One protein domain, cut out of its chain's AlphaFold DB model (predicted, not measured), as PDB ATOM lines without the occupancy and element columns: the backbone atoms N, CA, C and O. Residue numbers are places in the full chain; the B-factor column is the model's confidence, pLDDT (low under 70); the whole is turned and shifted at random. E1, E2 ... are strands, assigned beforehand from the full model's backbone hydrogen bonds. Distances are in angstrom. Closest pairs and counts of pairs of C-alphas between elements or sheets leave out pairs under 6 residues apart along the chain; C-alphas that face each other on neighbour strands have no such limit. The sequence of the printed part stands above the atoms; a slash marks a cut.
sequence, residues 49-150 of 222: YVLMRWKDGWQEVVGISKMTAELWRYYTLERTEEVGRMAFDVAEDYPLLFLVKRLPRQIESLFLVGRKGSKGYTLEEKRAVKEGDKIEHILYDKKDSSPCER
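Overview. This is residues 49 to 150 of the 222 residues of an uncharacterized protein of Deltaproteobacteria bacterium RBG_16_49_23 (UniProt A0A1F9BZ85). Two strongly twisted antiparallel sheets stand partly face to face as a sandwich, their strands crossed at 38 degrees: a larger one of five strands, E5 E4 E3 E9 E8, and a smaller one of four, E2 E1 E6 E7. The E8 edge of the larger sheet reaches out beyond the smaller sheet, and the chain changes between the sheets at three links. The printed part has 102 residues with nine named strands, E1 to E9 in order along the chain, and no named helix; the class is all strand. The whole is compact, with a radius of gyration of the C-alphas of 13.3 A and spans of 42 by 35 by 22 A.

Along the chain. E1, residues 49 to 54, begins at C-alpha 49 at (273.439, 246.174, 333.886). E2 is residues 59 to 64. E3, residues 70 to 78, is the longest strand by residues and measures 24.5 A from first to last C-alpha; E4, residues 82 to 89, measures 23.3 A. E5 is residues 96 to 100. E6, residues 107 to 114, measures 20.4 A, and E7 is residues 117 to 122. E8, residues 127 to 131, begins at C-alpha 127 at (275.882, 272.723, 338.511). E9, residues 134 to 141, measures 18.5 A, bends by 50 degrees at residue 138 and ends at C-alpha 141 at (269.588, 264.870, 337.587).

Arrangement. In the five-strand sheet, E3, E4 and E5 form a meander, each strand the antiparallel neighbour of the one before. N 77 and O 83 are 2.8 A apart between the hairpin strands E3 and E4, and N 86 and O 98 are 2.9 A apart between E4 and E5, both within hydrogen-bond range. E9 is antiparallel to E3, with N 76 and O 137 at 2.8 A, and forms a hairpin with the edge strand E8, with N 136 and O 129 at 2.8 A. In the other sheet, E1 forms a hairpin with E2, with N 52 and O 60 at 2.8 A, and is antiparallel to E6, with N 51 and O 111 at 2.8 A. E6 and E7 form a hairpin, with N 112 and O 119 at 2.8 A. Between the sheets, the closest C-alphas of E3 and E6 are those of Glu 70 and Leu 112, 7.5 A apart. Those of E7 and E9 are Thr 122 and Tyr 140, 7.6 A apart. E8 is apart from E1, E2, E6 and E7.

Size, cuts and confidence. The two C-alphas farthest apart, those of Arg 115 and Gly 132, are 43.2 A apart. The printed part has no cut, and no link is long; the chain changes sheet at the links E2 to E3, E5 to E6 and E7 to E8. The mean pLDDT of the printed part is 91.0, and residue 150 alone is under 70.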
ATOM      1  N   TYR A  49     272.023 245.889 333.710       95.31
ATOM      2  CA  TYR A  49     273.439 246.174 333.886       95.31
ATOM      3  C   TYR A  49     273.703 247.631 333.544       95.31
ATOM      4  O   TYR A  49     273.161 248.151 332.571       95.31
ATOM      5  N   VAL A  50     274.545 248.286 334.333       95.31
ATOM      6  CA  VAL A  50     275.010 249.647 334.067       95.31
ATOM      7  C   VAL A  50     276.431 249.555 333.554       95.31
ATOM      8  O   VAL A  50     277.332 249.215 334.314       95.31
ATOM      9  N   LEU A  51     276.622 249.866 332.278       95.12
ATOM     10  CA  LEU A  51     277.932 250.060 331.681       95.12
ATOM     11  C   LEU A  51     278.327 251.531 331.812       95.12
ATOM     12  O   LEU A  51     277.615 252.429 331.365       95.12
ATOM     13  N   MET A  52     279.468 251.768 332.432       94.94
ATOM     14  CA  MET A  52     280.078 253.074 332.613       94.94
ATOM     15  C   MET A  52     281.207 253.232 331.589       94.94
ATOM     16  O   MET A  52     281.993 252.303 331.395       94.94
ATOM     17  N   ARG A  53     281.299 254.400 330.946       93.25
ATOM     18  CA  ARG A  53     282.410 254.762 330.052       93.25
ATOM     19  C   ARG A  53     283.219 255.893 330.657       93.25
ATOM     20  O   ARG A  53     282.663 256.942 330.984       93.25
ATOM     21  N   TRP A  54     284.526 255.711 330.737       94.00
ATOM     22  CA  TRP A  54     285.452 256.763 331.130       94.00
ATOM     23  C   TRP A  54     286.039 257.441 329.895       94.00
ATOM     24  O   TRP A  54     286.168 256.832 328.831       94.00
ATOM     25  N   LYS A  55     286.457 258.697 330.062       92.31
ATOM     26  CA  LYS A  55     287.116 259.498 329.017       92.31
ATOM     27  C   LYS A  55     288.417 258.880 328.493       92.31
ATOM     28  O   LYS A  55     288.817 259.161 327.370       92.31
ATOM     29  N   ASP A  56     289.071 258.030 329.286       90.25
ATOM     30  CA  ASP A  56     290.276 257.284 328.894       90.25
ATOM     31  C   ASP A  56     289.966 256.024 328.052       90.25
ATOM     32  O   ASP A  56     290.877 255.282 327.687       90.25
ATOM     33  N   GLY A  57     288.689 255.773 327.736       87.19
ATOM     34  CA  GLY A  57     288.226 254.599 326.995       87.19
ATOM     35  C   GLY A  57     288.010 253.357 327.860       87.19
ATOM     36  O   GLY A  57     287.599 252.318 327.341       87.19
ATOM     37  N   TRP A  58     288.257 253.440 329.170       90.19
ATOM     38  CA  TRP A  58     287.950 252.362 330.100       90.19
ATOM     39  C   TRP A  58     286.443 252.139 330.226       90.19
ATOM     40  O   TRP A  58     285.651 253.079 330.120       90.19
ATOM     41  N   GLN A  59     286.048 250.886 330.465       94.25
ATOM     42  CA  GLN A  59     284.656 250.491 330.636       94.25
ATOM     43  C   GLN A  59     284.497 249.542 331.826       94.25
ATOM     44  O   GLN A  59     285.207 248.542 331.945       94.25
ATOM     45  N   GLU A  60     283.526 249.831 332.685       95.56
ATOM     46  CA  GLU A  60     283.172 248.997 333.836       95.56
ATOM     47  C   GLU A  60     281.678 248.758 333.867       95.56
ATOM     48  O   GLU A  60     280.888 249.626 333.502       95.56
ATOM     49  N   VAL A  61     281.295 247.583 334.341       95.62
ATOM     50  CA  VAL A  61     279.907 247.183 334.461       95.62
ATOM     51  C   VAL A  61     279.565 246.819 335.897       95.62
ATOM     52  O   VAL A  61     280.381 246.246 336.625       95.62
ATOM     53  N   VAL A  62     278.339 247.150 336.289       95.75
ATOM     54  CA  VAL A  62     277.724 246.716 337.542       95.75
ATOM     55  C   VAL A  62     276.322 246.179 337.280       95.75
ATOM     56  O   VAL A  62     275.585 246.700 336.441       95.75
ATOM     57  N   GLY A  63     275.964 245.106 337.974       94.62
ATOM     58  CA  GLY A  63     274.678 244.438 337.843       94.62
ATOM     59  C   GLY A  63     273.600 244.982 338.787       94.62
ATOM     60  O   GLY A  63     273.867 245.271 339.953       94.62
ATOM     61  N   ILE A  64     272.355 245.062 338.311       93.88
ATOM     62  CA  ILE A  64     271.172 245.466 339.087       93.88
ATOM     63  C   ILE A  64     270.109 244.363 338.994       93.88
ATOM     64  O   ILE A  64     269.548 244.097 337.934       93.88
ATOM     65  N   SER A  65     269.794 243.733 340.128       90.31
ATOM     66  CA  SER A  65     268.806 242.646 340.242       90.31
ATOM     67  C   SER A  65     267.373 243.149 340.484       90.31
ATOM     68  O   SER A  65     266.647 242.582 341.303       90.31
ATOM     69  N   LYS A  66     267.019 244.293 339.898       88.44
ATOM     70  CA  LYS A  66     265.720 244.945 340.082       88.44
ATOM     71  C   LYS A  66     265.006 245.013 338.744       88.44
ATOM     72  O   LYS A  66     265.599 245.423 337.747       88.44
ATOM     73  N   MET A  67     263.722 244.657 338.743       83.00
ATOM     74  CA  MET A  67     262.892 244.568 337.535       83.00
ATOM     75  C   MET A  67     262.718 245.913 336.822       83.00
ATOM     76  O   MET A  67     262.457 245.945 335.621       83.00
ATOM     77  N   THR A  68     262.857 247.023 337.544       85.75
ATOM     78  CA  THR A  68     262.938 248.358 336.957       85.75
ATOM     79  C   THR A  68     264.194 249.039 337.466       85.75
ATOM     80  O   THR A  68     264.595 248.838 338.613       85.75
ATOM     81  N   ALA A  69     264.837 249.801 336.592       91.69
ATOM     82  CA  ALA A  69     265.954 250.649 336.945       91.69
ATOM     83  C   ALA A  69     265.916 251.899 336.062       91.69
ATOM     84  O   ALA A  69     265.649 251.836 334.860       91.69
ATOM     85  N   GLU A  70     266.180 253.053 336.654       93.00
ATOM     86  CA  GLU A  70     266.395 254.296 335.931       93.00
ATOM     87  C   GLU A  70     267.356 255.173 336.716       93.00
ATOM     88  O   GLU A  70     267.221 255.315 337.928       93.00
ATOM     89  N   LEU A  71     268.332 255.779 336.039       94.44
ATOM     90  CA  LEU A  71     269.217 256.724 336.704       94.44
ATOM     91  C   LEU A  71     268.398 257.926 337.191       94.44
ATOM     92  O   LEU A  71     267.823 258.669 336.393       94.44
ATOM     93  N   TRP A  72     268.364 258.117 338.506       94.19
ATOM     94  CA  TRP A  72     267.742 259.272 339.140       94.19
ATOM     95  C   TRP A  72     268.724 260.439 339.176       94.19
ATOM     96  O   TRP A  72     268.391 261.558 338.790       94.19
ATOM     97  N   ARG A  73     269.948 260.191 339.656       95.06
ATOM     98  CA  ARG A  73     270.972 261.226 339.831       95.06
ATOM     99  C   ARG A  73     272.369 260.633 339.749       95.06
ATOM    100  O   ARG A  73     272.623 259.574 340.320       95.06
ATOM    101  N   TYR A  74     273.278 261.371 339.124       96.75
ATOM    102  CA  TYR A  74     274.711 261.171 339.267       96.75
ATOM    103  C   TYR A  74     275.369 262.466 339.728       96.75
ATOM    104  O   TYR A  74     275.183 263.527 339.125       96.75
ATOM    105  N   TYR A  75     276.124 262.383 340.814       95.88
ATOM    106  CA  TYR A  75     276.852 263.517 341.363       95.88
ATOM    107  C   TYR A  75     278.164 263.065 341.982       95.88
ATOM    108  O   TYR A  75     278.306 261.911 342.389       95.88
ATOM    109  N   THR A  76     279.116 263.982 342.069       96.06
ATOM    110  CA  THR A  76     280.369 263.767 342.786       96.06
ATOM    111  C   THR A  76     280.419 264.671 344.004       96.06
ATOM    112  O   THR A  76     279.920 265.797 343.990       96.06
ATOM    113  N   LEU A  77     280.948 264.131 345.095       93.19
ATOM    114  CA  LEU A  77     281.188 264.854 346.329       93.19
ATOM    115  C   LEU A  77     282.677 265.100 346.453       93.19
ATOM    116  O   LEU A  77     283.447 264.147 346.531       93.19
ATOM    117  N   GLU A  78     283.043 266.370 346.510       92.06
ATOM    118  CA  GLU A  78     284.394 266.835 346.760       92.06
ATOM    119  C   GLU A  78     284.470 267.339 348.207       92.06
ATOM    120  O   GLU A  78     283.729 268.240 348.618       92.06
ATOM    121  N   ARG A  79     285.321 266.682 349.001       85.81
ATOM    122  CA  ARG A  79     285.749 267.102 350.345       85.81
ATOM    123  C   ARG A  79     287.265 266.897 350.439       85.81
ATOM    124  O   ARG A  79     288.011 267.516 349.696       85.81
ATOM    125  N   THR A  80     287.719 265.989 351.306       81.62
ATOM    126  CA  THR A  80     289.099 265.482 351.328       81.62
ATOM    127  C   THR A  80     289.348 264.474 350.205       81.62
ATOM    128  O   THR A  80     290.440 264.418 349.656       81.62
ATOM    129  N   GLU A  81     288.323 263.695 349.856       81.19
ATOM    130  CA  GLU A  81     288.327 262.744 348.747       81.19
ATOM    131  C   GLU A  81     287.195 263.083 347.777       81.19
ATOM    132  O   GLU A  81     286.189 263.691 348.164       81.19
ATOM    133  N   GLU A  82     287.362 262.663 346.527       88.25
ATOM    134  CA  GLU A  82     286.343 262.777 345.492       88.25
ATOM    135  C   GLU A  82     285.626 261.432 345.321       88.25
ATOM    136  O   GLU A  82     286.238 260.431 344.948       88.25
ATOM    137  N   VAL A  83     284.316 261.396 345.585       93.69
ATOM    138  CA  VAL A  83     283.504 260.174 345.451       93.69
ATOM    139  C   VAL A  83     282.286 260.444 344.582       93.69
ATOM    140  O   VAL A  83     281.507 261.358 344.850       93.69
ATOM    141  N   GLY A  84     282.079 259.615 343.561       95.12
ATOM    142  CA  GLY A  84     280.877 259.632 342.737       95.12
ATOM    143  C   GLY A  84     279.755 258.809 343.356       95.12
ATOM    144  O   GLY A  84     279.989 257.787 343.999       95.12
ATOM    145  N   ARG A  85     278.515 259.241 343.148       95.56
ATOM    146  CA  ARG A  85     277.309 258.577 343.640       95.56
ATOM    147  C   ARG A  85     276.293 258.463 342.518       95.56
ATOM    148  O   ARG A  85     275.818 259.479 342.016       95.56
ATOM    149  N   MET A  86     275.957 257.230 342.147       95.81
ATOM    150  CA  MET A  86     274.867 256.924 341.218       95.81
ATOM    151  C   MET A  86     273.658 256.451 342.015       95.81
ATOM    152  O   MET A  86     273.736 255.433 342.699       95.81
ATOM    153  N   ALA A  87     272.554 257.184 341.928       95.88
ATOM    154  CA  ALA A  87     271.276 256.791 342.503       95.88
ATOM    155  C   ALA A  87     270.347 256.304 341.389       95.88
ATOM    156  O   ALA A  87     270.096 257.041 340.432       95.88
ATOM    157  N   PHE A  88     269.827 255.088 341.530       95.50
ATOM    158  CA  PHE A  88     268.850 254.496 340.626       95.50
ATOM    159  C   PHE A  88     267.480 254.411 341.295       95.50
ATOM    160  O   PHE A  88     267.354 253.909 342.411       95.50
ATOM    161  N   ASP A  89     266.463 254.883 340.583       93.50
ATOM    162  CA  ASP A  89     265.068 254.567 340.860       93.50
ATOM    163  C   ASP A  89     264.811 253.109 340.484       93.50
ATOM    164  O   ASP A  89     265.128 252.708 339.362       93.50
ATOM    165  N   VAL A  90     264.261 252.323 341.402       90.94
ATOM    166  CA  VAL A  90     263.972 250.898 341.181       90.94
ATOM    167  C   VAL A  90     262.519 250.534 341.498       90.94
ATOM    168  O   VAL A  90     262.204 249.351 341.617       90.94
ATOM    169  N   ALA A  91     261.636 251.541 341.600       86.62
ATOM    170  CA  ALA A  91     260.226 251.387 341.976       86.62
ATOM    171  C   ALA A  91     260.023 250.651 343.319       86.62
ATOM    172  O   ALA A  91     259.076 249.886 343.492       86.62
ATOM    173  N   GLU A  92     260.927 250.898 344.268       84.88
ATOM    174  CA  GLU A  92     260.851 250.448 345.663       84.88
ATOM    175  C   GLU A  92     260.899 251.664 346.602       84.88
ATOM    176  O   GLU A  92     261.101 252.793 346.154       84.88
ATOM    177  N   ASP A  93     260.747 251.437 347.910       79.62
ATOM    178  CA  ASP A  93     260.705 252.506 348.919       79.62
ATOM    179  C   ASP A  93     261.987 253.357 348.968       79.62
ATOM    180  O   ASP A  93     261.946 254.522 349.369       79.62
ATOM    181  N   TYR A  94     263.131 252.795 348.555       85.69
ATOM    182  CA  TYR A  94     264.427 253.470 348.582       85.69
ATOM    183  C   TYR A  94     265.199 253.299 347.268       85.69
ATOM    184  O   TYR A  94     265.210 252.207 346.695       85.69
ATOM    185  N   PRO A  95     265.908 254.349 346.804       90.00
ATOM    186  CA  PRO A  95     266.744 254.254 345.619       90.00
ATOM    187  C   PRO A  95     267.966 253.368 345.874       90.00
ATOM    188  O   PRO A  95     268.545 253.358 346.963       90.00
ATOM    189  N   LEU A  96     268.414 252.681 344.827       93.12
ATOM    190  CA  LEU A  96     269.653 251.915 344.856       93.12
ATOM    191  C   LEU A  96     270.845 252.858 344.658       93.12
ATOM    192  O   LEU A  96     270.877 253.627 343.698       93.12
ATOM    193  N   LEU A  97     271.828 252.798 345.557       93.94
ATOM    194  CA  LEU A  97     272.994 253.680 345.544       93.94
ATOM    195  C   LEU A  97     274.274 252.903 345.225       93.94
ATOM    196  O   LEU A  97     274.616 251.956 345.928       93.94
ATOM    197  N   PHE A  98     275.023 253.370 344.228       94.56
ATOM    198  CA  PHE A  98     276.369 252.889 343.912       94.56
ATOM    199  C   PHE A  98     277.408 253.988 344.129       94.56
ATOM    200  O   PHE A  98     277.176 255.154 343.793       94.56
ATOM    201  N   LEU A  99     278.569 253.606 344.666       94.69
ATOM    202  CA  LEU A  99     279.685 254.513 344.930       94.69
ATOM    203  C   LEU A  99     280.797 254.318 343.901       94.69
ATOM    204  O   LEU A  99     281.439 253.274 343.869       94.69
ATOM    205  N   VAL A 100     281.080 255.349 343.113       93.75
ATOM    206  CA  VAL A 100     282.191 255.368 342.158       93.75
ATOM    207  C   VAL A 100     283.418 255.961 342.842       93.75
ATOM    208  O   VAL A 100     283.450 257.152 343.144       93.75
ATOM    209  N   LYS A 101     284.437 255.132 343.074       88.06
ATOM    210  CA  LYS A 101     285.678 255.548 343.753       88.06
ATOM    211  C   LYS A 101     286.792 255.975 342.792       88.06
ATOM    212  O   LYS A 101     287.693 256.704 343.186       88.06
ATOM    213  N   ARG A 102     286.758 255.524 341.535       87.25
ATOM    214  CA  ARG A 102     287.790 255.832 340.535       87.25
ATOM    215  C   ARG A 102     287.405 257.061 339.724       87.25
ATOM    216  O   ARG A 102     286.512 256.961 338.885       87.25
ATOM    217  N   LEU A 103     288.145 258.158 339.925       90.88
ATOM    218  CA  LEU A 103     288.094 259.387 339.118       90.88
ATOM    219  C   LEU A 103     286.664 259.717 338.651       90.88
ATOM    220  O   LEU A 103     286.392 259.694 337.450       90.88
ATOM    221  N   PRO A 104     285.712 259.931 339.571       92.56
ATOM    222  CA  PRO A 104     284.294 259.897 339.234       92.56
ATOM    223  C   PRO A 104     283.891 260.968 338.199       92.56
ATOM    224  O   PRO A 104     283.093 260.685 337.311       92.56
ATOM    225  N   ARG A 105     284.527 262.150 338.174       92.69
ATOM    226  CA  ARG A 105     284.319 263.164 337.111       92.69
ATOM    227  C   ARG A 105     284.878 262.795 335.725       92.69
ATOM    228  O   ARG A 105     284.699 263.547 334.764       92.69
ATOM    229  N   GLN A 106     285.571 261.663 335.601       94.62
ATOM    230  CA  GLN A 106     286.046 261.126 334.321       94.62
ATOM    231  C   GLN A 106     285.056 260.153 333.678       94.62
ATOM    232  O   GLN A 106     285.301 259.746 332.543       94.62
ATOM    233  N   ILE A 107     283.950 259.801 334.347       93.81
ATOM    234  CA  ILE A 107     282.865 259.081 333.678       93.81
ATOM    235  C   ILE A 107     282.179 260.047 332.713       93.81
ATOM    236  O   ILE A 107     281.656 261.082 333.111       93.81
ATOM    237  N   GLU A 108     282.208 259.700 331.433       92.31
ATOM    238  CA  GLU A 108     281.595 260.460 330.346       92.31
ATOM    239  C   GLU A 108     280.122 260.084 330.174       92.31
ATOM    240  O   GLU A 108     279.272 260.928 329.887       92.31
ATOM    241  N   SER A 109     279.803 258.799 330.329       92.06
ATOM    242  CA  SER A 109     278.463 258.299 330.048       92.06
ATOM    243  C   SER A 109     278.138 256.999 330.785       92.06
ATOM    244  O   SER A 109     279.021 256.216 331.140       92.06
ATOM    245  N   LEU A 110     276.842 256.799 331.037       93.81
ATOM    246  CA  LEU A 110     276.264 255.610 331.669       93.81
ATOM    247  C   LEU A 110     275.232 254.986 330.749       93.81
ATOM    248  O   LEU A 110     274.448 255.698 330.125       93.81
ATOM    249  N   PHE A 111     275.176 253.661 330.717       92.06
ATOM    250  CA  PHE A 111     274.245 252.938 329.867       92.06
ATOM    251  C   PHE A 111     273.632 251.814 330.659       92.06
ATOM    252  O   PHE A 111     274.289 250.850 331.037       92.06
ATOM    253  N   LEU A 112     272.348 251.972 330.914       93.75
ATOM    254  CA  LEU A 112     271.534 250.968 331.542       93.75
ATOM    255  C   LEU A 112     271.003 250.048 330.448       93.75
ATOM    256  O   LEU A 112     270.191 250.467 329.627       93.75
ATOM    257  N   VAL A 113     271.461 248.805 330.438       92.00
ATOM    258  CA  VAL A 113     271.042 247.770 329.495       92.00
ATOM    259  C   VAL A 113     270.213 246.745 330.252       92.00
ATOM    260  O   VAL A 113     270.688 246.158 331.221       92.00
ATOM    261  N   GLY A 114     268.979 246.525 329.813       90.56
ATOM    262  CA  GLY A 114     268.116 245.460 330.308       90.56
ATOM    263  C   GLY A 114     267.552 244.625 329.165       90.56
ATOM    264  O   GLY A 114     267.774 244.902 327.986       90.56
ATOM    265  N   ARG A 115     266.772 243.600 329.515       84.69
ATOM    266  CA  ARG A 115     266.107 242.723 328.530       84.69
ATOM    267  C   ARG A 115     265.042 243.436 327.695       84.69
ATOM    268  O   ARG A 115     264.790 243.054 326.562       84.69
ATOM    269  N   LYS A 116     264.393 244.453 328.269       80.62
ATOM    270  CA  LYS A 116     263.274 245.184 327.644       80.62
ATOM    271  C   LYS A 116     263.701 246.464 326.923       80.62
ATOM    272  O   LYS A 116     262.847 247.171 326.401       80.62
ATOM    273  N   GLY A 117     264.991 246.785 326.927       84.69
ATOM    274  CA  GLY A 117     265.516 247.991 326.301       84.69
ATOM    275  C   GLY A 117     266.746 248.536 327.011       84.69
ATOM    276  O   GLY A 117     267.211 247.994 328.016       84.69
ATOM    277  N   SER A 118     267.265 249.635 326.475       88.56
ATOM    278  CA  SER A 118     268.438 250.321 327.000       88.56
ATOM    279  C   SER A 118     268.204 251.821 327.119       88.56
ATOM    280  O   SER A 118     267.515 252.411 326.292       88.56
ATOM    281  N   LYS A 119     268.812 252.447 328.126       91.12
ATOM    282  CA  LYS A 119     268.824 253.899 328.331       91.12
ATOM    283  C   LYS A 119     270.262 254.370 328.488       91.12
ATOM    284  O   LYS A 119     271.037 253.740 329.199       91.12
ATOM    285  N   GLY A 120     270.608 255.480 327.851       91.50
ATOM    286  CA  GLY A 120     271.938 256.081 327.926       91.50
ATOM    287  C   GLY A 120     271.863 257.463 328.541       91.50
ATOM    288  O   GLY A 120     270.899 258.199 328.333       91.50
ATOM    289  N   TYR A 121     272.896 257.825 329.280       92.25
ATOM    290  CA  TYR A 121     272.980 259.062 330.035       92.25
ATOM    291  C   TYR A 121     274.337 259.693 329.758       92.25
ATOM    292  O   TYR A 121     275.370 259.055 329.952       92.25
ATOM    293  N   THR A 122     274.337 260.942 329.299       90.75
ATOM    294  CA  THR A 122     275.564 261.741 329.191       90.75
ATOM    295  C   THR A 122     275.801 262.435 330.526       90.75
ATOM    296  O   THR A 122     274.864 262.999 331.099       90.75
ATOM    297  N   LEU A 123     277.026 262.348 331.036       91.75
ATOM    298  CA  LEU A 123     277.413 262.914 332.320       91.75
ATOM    299  C   LEU A 123     278.283 264.144 332.090       91.75
ATOM    300  O   LEU A 123     279.490 264.058 331.883       91.75
ATOM    301  N   GLU A 124     277.645 265.305 332.148       89.19
ATOM    302  CA  GLU A 124     278.297 266.605 332.032       89.19
ATOM    303  C   GLU A 124     277.939 267.431 333.256       89.19
ATOM    304  O   GLU A 124     276.795 267.424 333.706       89.19
ATOM    305  N   GLU A 125     278.915 268.133 333.826       90.88
ATOM    306  CA  GLU A 125     278.665 268.955 335.002       90.88
ATOM    307  C   GLU A 125     277.654 270.057 334.680       90.88
ATOM    308  O   GLU A 125     277.903 270.932 333.854       90.88
ATOM    309  N   LYS A 126     276.500 270.001 335.347       90.81
ATOM    310  CA  LYS A 126     275.409 270.960 335.154       90.81
ATOM    311  C   LYS A 126     275.470 272.098 336.155       90.81
ATOM    312  O   LYS A 126     275.194 273.244 335.818       90.81
ATOM    313  N   ARG A 127     275.766 271.763 337.411       93.44
ATOM    314  CA  ARG A 127     275.882 272.723 338.511       93.44
ATOM    315  C   ARG A 127     276.741 272.164 339.637       93.44
ATOM    316  O   ARG A 127     276.738 270.956 339.875       93.44
ATOM    317  N   ALA A 128     277.370 273.066 340.380       94.06
ATOM    318  CA  ALA A 128     278.066 272.771 341.622       94.06
ATOM    319  C   ALA A 128     277.366 273.480 342.789       94.06
ATOM    320  O   ALA A 128     277.039 274.665 342.700       94.06
ATOM    321  N   VAL A 129     277.118 272.758 343.881       94.19
ATOM    322  CA  VAL A 129     276.490 273.293 345.098       94.19
ATOM    323  C   VAL A 129     277.483 273.185 346.245       94.19
ATOM    324  O   VAL A 129     277.938 272.090 346.568       94.19
ATOM    325  N   LYS A 130     277.820 274.317 346.867       93.94
ATOM    326  CA  LYS A 130     278.736 274.364 348.011       93.94
ATOM    327  C   LYS A 130     277.960 274.446 349.323       93.94
ATOM    328  O   LYS A 130     277.102 275.309 349.480       93.94
ATOM    329  N   GLU A 131     278.308 273.583 350.272       91.19
ATOM    330  CA  GLU A 131     277.740 273.543 351.620       91.19
ATOM    331  C   GLU A 131     278.869 273.304 352.638       91.19
ATOM    332  O   GLU A 131     279.364 272.187 352.801       91.19
ATOM    333  N   GLY A 132     279.330 274.376 353.289       90.44
ATOM    334  CA  GLY A 132     280.558 274.343 354.090       90.44
ATOM    335  C   GLY A 132     281.776 273.974 353.233       90.44
ATOM    336  O   GLY A 132     282.007 274.590 352.188       90.44
ATOM    337  N   ASP A 133     282.515 272.943 353.652       89.12
ATOM    338  CA  ASP A 133     283.691 272.403 352.941       89.12
ATOM    339  C   ASP A 133     283.340 271.343 351.886       89.12
ATOM    340  O   ASP A 133     284.215 270.781 351.233       89.12
ATOM    341  N   LYS A 134     282.051 271.027 351.725       92.62
ATOM    342  CA  LYS A 134     281.558 270.077 350.728       92.62
ATOM    343  C   LYS A 134     281.208 270.827 349.448       92.62
ATOM    344  O   LYS A 134     280.412 271.767 349.492       92.62
ATOM    345  N   ILE A 135     281.707 270.355 348.312       94.50
ATOM    346  CA  ILE A 135     281.199 270.743 346.992       94.50
ATOM    347  C   ILE A 135     280.532 269.524 346.361       94.50
ATOM    348  O   ILE A 135     281.092 268.431 346.320       94.50
ATOM    349  N   GLU A 136     279.295 269.696 345.914       95.38
ATOM    350  CA  GLU A 136     278.540 268.678 345.202       95.38
ATOM    351  C   GLU A 136     278.399 269.069 343.736       95.38
ATOM    352  O   GLU A 136     277.644 269.984 343.404       95.38
ATOM    353  N   HIS A 137     279.110 268.362 342.862       95.94
ATOM    354  CA  HIS A 137     279.019 268.547 341.416       95.94
ATOM    355  C   HIS A 137     277.954 267.607 340.872       95.94
ATOM    356  O   HIS A 137     278.085 266.386 340.963       95.94
ATOM    357  N   ILE A 138     276.883 268.161 340.318       95.88
ATOM    358  CA  ILE A 138     275.751 267.404 339.783       95.88
ATOM    359  C   ILE A 138     275.963 267.248 338.280       95.88
ATOM    360  O   ILE A 138     275.924 268.230 337.539       95.88
ATOM    361  N   LEU A 139     276.191 266.007 337.846       95.00
ATOM    362  CA  LEU A 139     276.482 265.659 336.451       95.00
ATOM    363  C   LEU A 139     275.246 265.104 335.725       95.00
ATOM    364  O   LEU A 139     275.136 265.168 334.506       95.00
ATOM    365  N   TYR A 140     274.291 264.562 336.477       95.50
ATOM    366  CA  TYR A 140     272.983 264.177 335.964       95.50
ATOM    367  C   TYR A 140     271.934 264.294 337.068       95.50
ATOM    368  O   TYR A 140     272.153 263.844 338.193       95.50
ATOM    369  N   ASP A 141     270.774 264.847 336.731       94.19
ATOM    370  CA  ASP A 141     269.588 264.870 337.587       94.19
ATOM    371  C   ASP A 141     268.359 264.659 336.702       94.19
ATOM    372  O   ASP A 141     268.156 265.421 335.755       94.19
ATOM    373  N   LYS A 142     267.553 263.631 336.987       92.50
ATOM    374  CA  LYS A 142     266.340 263.282 336.228       92.50
ATOM    375  C   LYS A 142     265.333 264.438 336.160       92.50
ATOM    376  O   LYS A 142     264.532 264.482 335.236       92.50
ATOM    377  N   LYS A 143     265.373 265.390 337.101       90.88
ATOM    378  CA  LYS A 143     264.531 266.600 337.043       90.88
ATOM    379  C   LYS A 143     264.930 267.553 335.915       90.88
ATOM    380  O   LYS A 143     264.072 268.235 335.368       90.88
ATOM    381  N   ASP A 144     266.215 267.569 335.570       87.81
ATOM    382  CA  ASP A 144     266.836 268.547 334.668       87.81
ATOM    383  C   ASP A 144     267.410 267.888 333.395       87.81
ATOM    384  O   ASP A 144     268.146 268.510 332.625       87.81
ATOM    385  N   SER A 145     267.180 266.585 333.212       87.69
ATOM    386  CA  SER A 145     267.829 265.754 332.193       87.69
ATOM    387  C   SER A 145     266.913 264.618 331.763       87.69
ATOM    388  O   SER A 145     266.193 264.057 332.584       87.69
ATOM    389  N   SER A 146     267.024 264.212 330.504       85.50
ATOM    390  CA  SER A 146     266.416 262.987 329.991       85.50
ATOM    391  C   SER A 146     267.494 262.000 329.530       85.50
ATOM    392  O   SER A 146     268.626 262.412 329.241       85.50
ATOM    393  N   PRO A 147     267.169 260.698 329.436       86.12
ATOM    394  CA  PRO A 147     267.989 259.753 328.691       86.12
ATOM    395  C   PRO A 147     268.248 260.266 327.267       86.12
ATOM    396  O   PRO A 147     267.379 260.890 326.656       86.12
ATOM    397  N   CYS A 148     269.443 260.011 326.743       81.75
ATOM    398  CA  CYS A 148     269.831 260.394 325.388       81.75
ATOM    399  C   CYS A 148     269.640 259.230 324.402       81.75
ATOM    400  O   CYS A 148     269.952 258.083 324.722       81.75
ATOM    401  N   GLU A 149     269.195 259.525 323.177       70.75
ATOM    402  CA  GLU A 149     269.004 258.523 322.108       70.75
ATOM    403  C   GLU A 149     270.320 257.902 321.612       70.75
ATOM    404  O   GLU A 149     270.332 256.792 321.085       70.75
ATOM    405  N   ARG A 150     271.470 258.553 321.867       66.50
ATOM    406  CA  ARG A 150     272.812 258.001 321.578       66.50
ATOM    407  C   ARG A 150     273.062 256.640 322.249       66.50
ATOM    408  O   ARG A 150     273.977 255.922 321.850       66.50
TER     409      ARG A 150